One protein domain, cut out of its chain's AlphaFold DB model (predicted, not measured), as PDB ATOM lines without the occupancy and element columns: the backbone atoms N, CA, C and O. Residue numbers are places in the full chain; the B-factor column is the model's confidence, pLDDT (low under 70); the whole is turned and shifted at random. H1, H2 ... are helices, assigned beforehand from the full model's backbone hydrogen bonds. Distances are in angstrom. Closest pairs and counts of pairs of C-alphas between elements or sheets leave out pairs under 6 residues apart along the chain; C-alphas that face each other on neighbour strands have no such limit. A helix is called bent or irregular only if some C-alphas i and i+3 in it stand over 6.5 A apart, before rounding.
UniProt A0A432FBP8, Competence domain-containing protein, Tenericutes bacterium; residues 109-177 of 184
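Overview. This is residues 109 to 177 of the 184 residues of the protein "Competence domain-containing protein" of Tenericutes bacterium (UniProt A0A432FBP8). A small, hook-like body of four helices has one long helix sticking out of it as an arm. In the body, H1 and H2 fold back on each other as a helical hairpin, H3 packs about perpendicular to H2, and the short H4 makes a corner with H3; from there residues 156 to 177, of which 158 to 176 belong to H5, stand free. The printed part has 69 residues with five named helices, H1 to H5 in order along the chain, and no named strand, and its class is all helix. It is loose, with a radius of gyration of the C-alphas of 15.1 A and spans of 44 by 30 by 18 A, the arm making much of the length.

Arrangement. H1, residues 109 to 117, and H2, residues 121 to 132, touch and form a helical hairpin. They run opposite ways at a shallow tilt of 26 degrees, and their closest C-alphas, those of Ser 117 and Arg 124, are 5.0 A apart. H3, residues 137 to 148, touches H2 about perpendicular to it, at 75 degrees. Their closest C-alphas are those of Gln 125 and Ser 139, 4.1 A apart; H2 touches H3 with residues 124 to 129 alone, and H3 touches H2 with residues 138 to 143 alone. H4, residues 152 to 156, and H3 touch only at the corner by their link, and only just, with 3 pairs of C-alphas within 8 A; the closest are those of Thr 146 and Ile 152, 5.6 A apart. H2 and H4 are apart, but only just, at 8.3 A. H5, residues 158 to 176, touches no helix, and it and H4 meet only through their link. H1 and H3 are apart. In H1, H4 and H5 every O i to N i+4 pair is within hydrogen-bond range; in H2 and in H3 it is 6 of 8.

Along the chain. H1 begins at C-alpha 109 at (149.564, 164.191, 129.083) and is 12.1 A long from first to last C-alpha. H2 is 17.0 A long and only just irregular, C-alphas 125 and 128 being 7.0 A apart. H3, 17.7 A long, is also only just irregular, with C-alphas 138 and 141 7.0 A apart; it ends at C-alpha 148 at (176.770, 172.004, 133.948). H4 is 6.4 A long. H5, the longest helix, measures 26.0 A and ends at C-alpha 176 at (141.862, 175.696, 157.262).

Size, cuts and confidence. The two C-alphas farthest apart, those of Glu 141 and Arg 177, are 44.8 A apart. Without the residues that stand free, the body has 47 residues and spans 31 by 18 by 13 A. The printed part has no cut, and its four links between helices are tight. The mean pLDDT of the printed part is 70.4; 30 residues are under 70, among them residues 109 to 114, 131 to 136 and 150 to 163.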
ATOM      1  N   ARG A 109     148.129 163.906 129.011       64.31
ATOM      2  CA  ARG A 109     149.564 164.191 129.083       64.31
ATOM      3  C   ARG A 109     150.100 164.797 127.786       64.31
ATOM      4  O   ARG A 109     150.915 165.714 127.852       64.31
ATOM      5  N   THR A 110     149.651 164.320 126.627       64.88
ATOM      6  CA  THR A 110     150.000 164.885 125.314       64.88
ATOM      7  C   THR A 110     149.396 166.275 125.136       64.88
ATOM      8  O   THR A 110     150.095 167.188 124.710       64.88
ATOM      9  N   GLN A 111     148.149 166.486 125.558       68.75
ATOM     10  CA  GLN A 111     147.522 167.808 125.587       68.75
ATOM     11  C   GLN A 111     148.258 168.765 126.529       68.75
ATOM     12  O   GLN A 111     148.543 169.897 126.147       68.75
ATOM     13  N   ALA A 112     148.632 168.307 127.728       67.94
ATOM     14  CA  ALA A 112     149.415 169.094 128.674       67.94
ATOM     15  C   ALA A 112     150.793 169.440 128.099       67.94
ATOM     16  O   ALA A 112     151.209 170.589 128.169       67.94
ATOM     17  N   LEU A 113     151.486 168.483 127.475       68.25
ATOM     18  CA  LEU A 113     152.757 168.737 126.790       68.25
ATOM     19  C   LEU A 113     152.601 169.769 125.674       68.25
ATOM     20  O   LEU A 113     153.361 170.731 125.640       68.25
ATOM     21  N   ASN A 114     151.601 169.607 124.809       69.19
ATOM     22  CA  ASN A 114     151.331 170.542 123.720       69.19
ATOM     23  C   ASN A 114     151.021 171.940 124.260       69.19
ATOM     24  O   ASN A 114     151.580 172.920 123.776       69.19
ATOM     25  N   TYR A 115     150.220 172.041 125.322       73.81
ATOM     26  CA  TYR A 115     149.948 173.308 125.992       73.81
ATOM     27  C   TYR A 115     151.236 173.946 126.532       73.81
ATOM     28  O   TYR A 115     151.525 175.106 126.229       73.81
ATOM     29  N   LEU A 116     152.073 173.179 127.240       71.25
ATOM     30  CA  LEU A 116     153.358 173.666 127.758       71.25
ATOM     31  C   LEU A 116     154.336 174.073 126.643       71.25
ATOM     32  O   LEU A 116     155.188 174.935 126.857       71.25
ATOM     33  N   SER A 117     154.197 173.498 125.448       67.69
ATOM     34  CA  SER A 117     155.010 173.803 124.269       67.69
ATOM     35  C   SER A 117     154.480 174.959 123.407       67.69
ATOM     36  O   SER A 117     155.166 175.359 122.472       67.69
ATOM     37  N   THR A 118     153.316 175.541 123.711       74.38
ATOM     38  CA  THR A 118     152.745 176.681 122.949       74.38
ATOM     39  C   THR A 118     153.005 178.058 123.572       74.38
ATOM     40  O   THR A 118     152.665 179.077 122.975       74.38
ATOM     41  N   GLY A 119     153.621 178.114 124.757       71.06
ATOM     42  CA  GLY A 119     153.913 179.370 125.460       71.06
ATOM     43  C   GLY A 119     155.077 180.185 124.876       71.06
ATOM     44  O   GLY A 119     155.660 179.846 123.849       71.06
ATOM     45  N   LYS A 120     155.446 181.271 125.572       76.62
ATOM     46  CA  LYS A 120     156.656 182.060 125.269       76.62
ATOM     47  C   LYS A 120     157.911 181.181 125.340       76.62
ATOM     48  O   LYS A 120     157.925 180.188 126.064       76.62
ATOM     49  N   GLU A 121     158.962 181.559 124.616       75.69
ATOM     50  CA  GLU A 121     160.193 180.770 124.460       75.69
ATOM     51  C   GLU A 121     160.777 180.292 125.800       75.69
ATOM     52  O   GLU A 121     160.951 179.094 126.008       75.69
ATOM     53  N   GLU A 122     160.932 181.195 126.767       76.00
ATOM     54  CA  GLU A 122     161.414 180.894 128.125       76.00
ATOM     55  C   GLU A 122     160.555 179.829 128.832       76.00
ATOM     56  O   GLU A 122     161.059 178.910 129.479       76.00
ATOM     57  N   PHE A 123     159.232 179.914 128.674       77.38
ATOM     58  CA  PHE A 123     158.289 178.968 129.265       77.38
ATOM     59  C   PHE A 123     158.381 177.591 128.598       77.38
ATOM     60  O   PHE A 123     158.348 176.573 129.288       77.38
ATOM     61  N   ARG A 124     158.569 177.543 127.274       77.81
ATOM     62  CA  ARG A 124     158.724 176.292 126.510       77.81
ATOM     63  C   ARG A 124     160.013 175.544 126.839       77.81
ATOM     64  O   ARG A 124     160.023 174.315 126.795       77.81
ATOM     65  N   GLN A 125     161.080 176.264 127.182       74.81
ATOM     66  CA  GLN A 125     162.359 175.663 127.568       74.81
ATOM     67  C   GLN A 125     162.318 175.075 128.987       74.81
ATOM     68  O   GLN A 125     162.943 174.047 129.250       74.81
ATOM     69  N   ILE A 126     161.564 175.695 129.901       73.00
ATOM     70  CA  ILE A 126     161.592 175.369 131.335       73.00
ATOM     71  C   ILE A 126     160.432 174.448 131.747       73.00
ATOM     72  O   ILE A 126     160.632 173.459 132.459       73.00
ATOM     73  N   ALA A 127     159.206 174.748 131.318       73.25
ATOM     74  CA  ALA A 127     158.003 174.121 131.859       73.25
ATOM     75  C   ALA A 127     157.883 172.611 131.558       73.25
ATOM     76  O   ALA A 127     157.578 171.859 132.486       73.25
ATOM     77  N   PRO A 128     158.180 172.106 130.339       71.31
ATOM     78  CA  PRO A 128     158.144 170.664 130.063       71.31
ATOM     79  C   PRO A 128     159.147 169.862 130.908       71.31
ATOM     80  O   PRO A 128     158.860 168.731 131.316       71.31
ATOM     81  N   LEU A 129     160.300 170.472 131.206       71.06
ATOM     82  CA  LEU A 129     161.362 169.900 132.031       71.06
ATOM     83  C   LEU A 129     160.958 169.810 133.500       71.06
ATOM     84  O   LEU A 129     161.102 168.750 134.098       71.06
ATOM     85  N   ILE A 130     160.447 170.900 134.075       70.06
ATOM     86  CA  ILE A 130     160.133 170.962 135.511       70.06
ATOM     87  C   ILE A 130     158.825 170.235 135.837       70.06
ATOM     88  O   ILE A 130     158.756 169.516 136.829       70.06
ATOM     89  N   ILE A 131     157.786 170.410 135.016       68.00
ATOM     90  CA  ILE A 131     156.436 169.921 135.331       68.00
ATOM     91  C   ILE A 131     156.287 168.437 134.977       68.00
ATOM     92  O   ILE A 131     155.649 167.687 135.710       68.00
ATOM     93  N   ILE A 132     156.859 168.006 133.846       67.81
ATOM     94  CA  ILE A 132     156.636 166.657 133.294       67.81
ATOM     95  C   ILE A 132     157.929 165.821 133.295       67.81
ATOM     96  O   ILE A 132     157.884 164.613 133.054       67.81
ATOM     97  N   GLY A 133     159.089 166.427 133.574       64.31
ATOM     98  CA  GLY A 133     160.377 165.727 133.542       64.31
ATOM     99  C   GLY A 133     160.822 165.336 132.130       64.31
ATOM    100  O   GLY A 133     161.673 164.458 131.983       64.31
ATOM    101  N   LYS A 134     160.234 165.927 131.076       66.56
ATOM    102  CA  LYS A 134     160.515 165.550 129.684       66.56
ATOM    103  C   LYS A 134     161.510 166.519 129.056       66.56
ATOM    104  O   LYS A 134     161.299 167.727 129.065       66.56
ATOM    105  N   LYS A 135     162.555 165.961 128.441       69.69
ATOM    106  CA  LYS A 135     163.481 166.705 127.583       69.69
ATOM    107  C   LYS A 135     162.858 166.864 126.194       69.69
ATOM    108  O   LYS A 135     162.623 165.865 125.514       69.69
ATOM    109  N   THR A 136     162.559 168.091 125.794       69.75
ATOM    110  CA  THR A 136     162.163 168.465 124.429       69.75
ATOM    111  C   THR A 136     163.360 169.080 123.695       69.75
ATOM    112  O   THR A 136     164.418 169.284 124.291       69.75
ATOM    113  N   VAL A 137     163.221 169.349 122.393       74.19
ATOM    114  CA  VAL A 137     164.277 170.010 121.602       74.19
ATOM    115  C   VAL A 137     164.601 171.383 122.195       74.19
ATOM    116  O   VAL A 137     165.760 171.652 122.492       74.19
ATOM    117  N   ASP A 138     163.566 172.175 122.483       68.12
ATOM    118  CA  ASP A 138     163.691 173.504 123.095       68.12
ATOM    119  C   ASP A 138     164.321 173.434 124.496       68.12
ATOM    120  O   ASP A 138     165.095 174.295 124.895       68.12
ATOM    121  N   SER A 139     164.030 172.380 125.259       69.06
ATOM    122  CA  SER A 139     164.492 172.263 126.641       69.06
ATOM    123  C   SER A 139     165.924 171.721 126.762       69.06
ATOM    124  O   SER A 139     166.479 171.679 127.861       69.06
ATOM    125  N   LYS A 140     166.520 171.221 125.673       76.06
ATOM    126  CA  LYS A 140     167.812 170.522 125.712       76.06
ATOM    127  C   LYS A 140     168.945 171.442 126.164       76.06
ATOM    128  O   LYS A 140     169.710 171.074 127.050       76.06
ATOM    129  N   GLU A 141     169.016 172.642 125.601       76.75
ATOM    130  CA  GLU A 141     170.050 173.623 125.935       76.75
ATOM    131  C   GLU A 141     169.958 174.060 127.401       76.75
ATOM    132  O   GLU A 141     170.953 174.033 128.129       76.75
ATOM    133  N   PHE A 142     168.739 174.349 127.864       72.44
ATOM    134  CA  PHE A 142     168.477 174.696 129.257       72.44
ATOM    135  C   PHE A 142     168.842 173.550 130.212       72.44
ATOM    136  O   PHE A 142     169.474 173.773 131.247       72.44
ATOM    137  N   TYR A 143     168.515 172.303 129.859       73.50
ATOM    138  CA  TYR A 143     168.914 171.128 130.636       73.50
ATOM    139  C   TYR A 143     170.437 170.987 130.724       73.50
ATOM    140  O   TYR A 143     170.968 170.811 131.820       73.50
ATOM    141  N   ASP A 144     171.147 171.099 129.601       78.38
ATOM    142  CA  ASP A 144     172.606 170.957 129.548       78.38
ATOM    143  C   ASP A 144     173.312 172.092 130.310       78.38
ATOM    144  O   ASP A 144     174.354 171.885 130.938       78.38
ATOM    145  N   MET A 145     172.746 173.301 130.300       75.50
ATOM    146  CA  MET A 145     173.210 174.419 131.125       75.50
ATOM    147  C   MET A 145     172.989 174.137 132.621       75.50
ATOM    148  O   MET A 145     173.911 174.263 133.426       75.50
ATOM    149  N   THR A 146     171.800 173.666 132.994       70.69
ATOM    150  CA  THR A 146     171.430 173.353 134.387       70.69
ATOM    151  C   THR A 146     172.223 172.164 134.948       70.69
ATOM    152  O   THR A 146     172.575 172.152 136.130       70.69
ATOM    153  N   MET A 147     172.558 171.184 134.102       75.75
ATOM    154  CA  MET A 147     173.454 170.066 134.419       75.75
ATOM    155  C   MET A 147     174.884 170.557 134.669       75.75
ATOM    156  O   MET A 147     175.480 170.204 135.682       75.75
ATOM    157  N   ARG A 148     175.423 171.418 133.791       78.38
ATOM    158  CA  ARG A 148     176.770 172.004 133.948       78.38
ATOM    159  C   ARG A 148     176.908 172.842 135.214       78.38
ATOM    160  O   ARG A 148     177.962 172.832 135.838       78.38
ATOM    161  N   MET A 149     175.839 173.523 135.620       77.25
ATOM    162  CA  MET A 149     175.798 174.285 136.870       77.25
ATOM    163  C   MET A 149     175.510 173.417 138.109       77.25
ATOM    164  O   MET A 149     175.371 173.956 139.203       77.25
ATOM    165  N   ASN A 150     175.391 172.090 137.966       67.38
ATOM    166  CA  ASN A 150     175.012 171.154 139.036       67.38
ATOM    167  C   ASN A 150     173.636 171.435 139.684       67.38
ATOM    168  O   ASN A 150     173.260 170.806 140.673       67.38
ATOM    169  N   ILE A 151     172.841 172.340 139.107       68.69
ATOM    170  CA  ILE A 151     171.530 172.752 139.623       68.69
ATOM    171  C   ILE A 151     170.504 171.630 139.446       68.69
ATOM    172  O   ILE A 151     169.591 171.491 140.254       68.69
ATOM    173  N   ILE A 152     170.670 170.766 138.439       65.38
ATOM    174  CA  ILE A 152     169.746 169.652 138.191       65.38
ATOM    175  C   ILE A 152     169.650 168.707 139.402       65.38
ATOM    176  O   ILE A 152     168.589 168.148 139.675       65.38
ATOM    177  N   HIS A 153     170.732 168.566 140.177       60.91
ATOM    178  CA  HIS A 153     170.751 167.733 141.375       60.91
ATOM    179  C   HIS A 153     169.879 168.314 142.496       60.91
ATOM    180  O   HIS A 153     169.306 167.538 143.253       60.91
ATOM    181  N   LEU A 154     169.664 169.636 142.552       60.34
ATOM    182  CA  LEU A 154     168.689 170.255 143.468       60.34
ATOM    183  C   LEU A 154     167.249 169.821 143.139       60.34
ATOM    184  O   LEU A 154     166.435 169.639 144.042       60.34
ATOM    185  N   PHE A 155     166.954 169.580 141.857       55.19
ATOM    186  CA  PHE A 155     165.657 169.074 141.401       55.19
ATOM    187  C   PHE A 155     165.528 167.547 141.529       55.19
ATOM    188  O   PHE A 155     164.440 167.055 141.807       55.19
ATOM    189  N   VAL A 156     166.608 166.771 141.405       54.34
ATOM    190  CA  VAL A 156     166.577 165.308 141.646       54.34
ATOM    191  C   VAL A 156     166.503 164.984 143.148       54.34
ATOM    192  O   VAL A 156     165.810 164.050 143.547       54.34
ATOM    193  N   ILE A 157     167.103 165.816 144.006       49.28
ATOM    194  CA  ILE A 157     166.928 165.775 145.473       49.28
ATOM    195  C   ILE A 157     165.516 166.284 145.881       49.28
ATOM    196  O   ILE A 157     165.126 166.237 147.052       49.28
ATOM    197  N   SER A 158     164.673 166.718 144.929       51.16
ATOM    198  CA  SER A 158     163.338 167.274 145.205       51.16
ATOM    199  C   SER A 158     162.277 166.274 145.669       51.16
ATOM    200  O   SER A 158     161.207 166.716 146.073       51.16
ATOM    201  N   GLY A 159     162.558 164.968 145.751       54.53
ATOM    202  CA  GLY A 159     161.675 164.049 146.488       54.53
ATOM    203  C   GLY A 159     161.443 164.517 147.935       54.53
ATOM    204  O   GLY A 159     160.328 164.435 148.457       54.53
ATOM    205  N   LEU A 160     162.469 165.124 148.546       61.91
ATOM    206  CA  LEU A 160     162.377 165.757 149.860       61.91
ATOM    207  C   LEU A 160     161.553 167.055 149.827       61.91
ATOM    208  O   LEU A 160     160.729 167.268 150.708       61.91
ATOM    209  N   HIS A 161     161.733 167.903 148.812       62.34
ATOM    210  CA  HIS A 161     161.028 169.186 148.694       62.34
ATOM    211  C   HIS A 161     159.543 169.002 148.366       62.34
ATOM    212  O   HIS A 161     158.708 169.687 148.947       62.34
ATOM    213  N   ILE A 162     159.200 168.044 147.504       67.06
ATOM    214  CA  ILE A 162     157.817 167.651 147.210       67.06
ATOM    215  C   ILE A 162     157.169 167.071 148.469       67.06
ATOM    216  O   ILE A 162     156.053 167.455 148.807       67.06
ATOM    217  N   SER A 163     157.883 166.229 149.224       66.81
ATOM    218  CA  SER A 163     157.396 165.723 150.516       66.81
ATOM    219  C   SER A 163     157.210 166.847 151.542       66.81
ATOM    220  O   SER A 163     156.212 166.871 152.259       66.81
ATOM    221  N   LEU A 164     158.122 167.821 151.589       72.38
ATOM    222  CA  LEU A 164     158.040 168.977 152.483       72.38
ATOM    223  C   LEU A 164     156.879 169.906 152.104       72.38
ATOM    224  O   LEU A 164     156.133 170.337 152.981       72.38
ATOM    225  N   MET A 165     156.688 170.167 150.809       73.69
ATOM    226  CA  MET A 165     155.554 170.923 150.276       73.69
ATOM    227  C   MET A 165     154.236 170.204 150.556       73.69
ATOM    228  O   MET A 165     153.289 170.845 150.997       73.69
ATOM    229  N   PHE A 166     154.179 168.879 150.393       76.56
ATOM    230  CA  PHE A 166     153.009 168.067 150.726       76.56
ATOM    231  C   PHE A 166     152.678 168.126 152.226       76.56
ATOM    232  O   PHE A 166     151.521 168.329 152.593       76.56
ATOM    233  N   LEU A 167     153.684 168.045 153.103       78.62
ATOM    234  CA  LEU A 167     153.508 168.214 154.550       78.62
ATOM    235  C   LEU A 167     153.038 169.629 154.919       78.62
ATOM    236  O   LEU A 167     152.183 169.788 155.793       78.62
ATOM    237  N   LEU A 168     153.566 170.659 154.253       81.00
ATOM    238  CA  LEU A 168     153.114 172.045 154.395       81.00
ATOM    239  C   LEU A 168     151.659 172.201 153.950       81.00
ATOM    240  O   LEU A 168     150.860 172.780 154.681       81.00
ATOM    241  N   PHE A 169     151.294 171.621 152.809       79.31
ATOM    242  CA  PHE A 169     149.936 171.654 152.276       79.31
ATOM    243  C   PHE A 169     148.949 170.938 153.207       79.31
ATOM    244  O   PHE A 169     147.897 171.483 153.525       79.31
ATOM    245  N   GLN A 170     149.315 169.769 153.743       80.38
ATOM    246  CA  GLN A 170     148.517 169.073 154.760       80.38
ATOM    247  C   GLN A 170     148.359 169.889 156.047       80.38
ATOM    248  O   GLN A 170     147.280 169.895 156.639       80.38
ATOM    249  N   LYS A 171     149.414 170.582 156.497       79.31
ATOM    250  CA  LYS A 171     149.326 171.479 157.658       79.31
ATOM    251  C   LYS A 171     148.387 172.650 157.389       79.31
ATOM    252  O   LYS A 171     147.550 172.936 158.236       79.31
ATOM    253  N   ILE A 172     148.485 173.279 156.218       80.69
ATOM    254  CA  ILE A 172     147.596 174.374 155.811       80.69
ATOM    255  C   ILE A 172     146.147 173.877 155.738       80.69
ATOM    256  O   ILE A 172     145.275 174.492 156.337       80.69
ATOM    257  N   LEU A 173     145.885 172.727 155.113       76.25
ATOM    258  CA  LEU A 173     144.545 172.125 155.051       76.25
ATOM    259  C   LEU A 173     143.979 171.792 156.440       76.25
ATOM    260  O   LEU A 173     142.799 172.021 156.695       76.25
ATOM    261  N   LYS A 174     144.814 171.301 157.365       73.25
ATOM    262  CA  LYS A 174     144.410 171.065 158.762       73.25
ATOM    263  C   LYS A 174     144.104 172.360 159.515       73.25
ATOM    264  O   LYS A 174     143.199 172.360 160.341       73.25
ATOM    265  N   ILE A 175     144.837 173.439 159.238       75.25
ATOM    266  CA  ILE A 175     144.597 174.772 159.817       75.25
ATOM    267  C   ILE A 175     143.307 175.378 159.255       75.25
ATOM    268  O   ILE A 175     142.528 175.958 160.003       75.25
ATOM    269  N   VAL A 176     143.061 175.200 157.956       74.12
ATOM    270  CA  VAL A 176     141.862 175.696 157.262       74.12
ATOM    271  C   VAL A 176     140.610 174.880 157.612       74.12
ATOM    272  O   VAL A 176     139.516 175.322 157.286       74.12
ATOM    273  N   ARG A 177     140.765 173.737 158.307       59.53
ATOM    274  CA  ARG A 177     139.724 172.900 158.931       59.53
ATOM    275  C   ARG A 177     138.352 173.105 158.286       59.53
ATOM    276  O   ARG A 177     137.487 173.752 158.869       59.53
TER     277      ARG A 177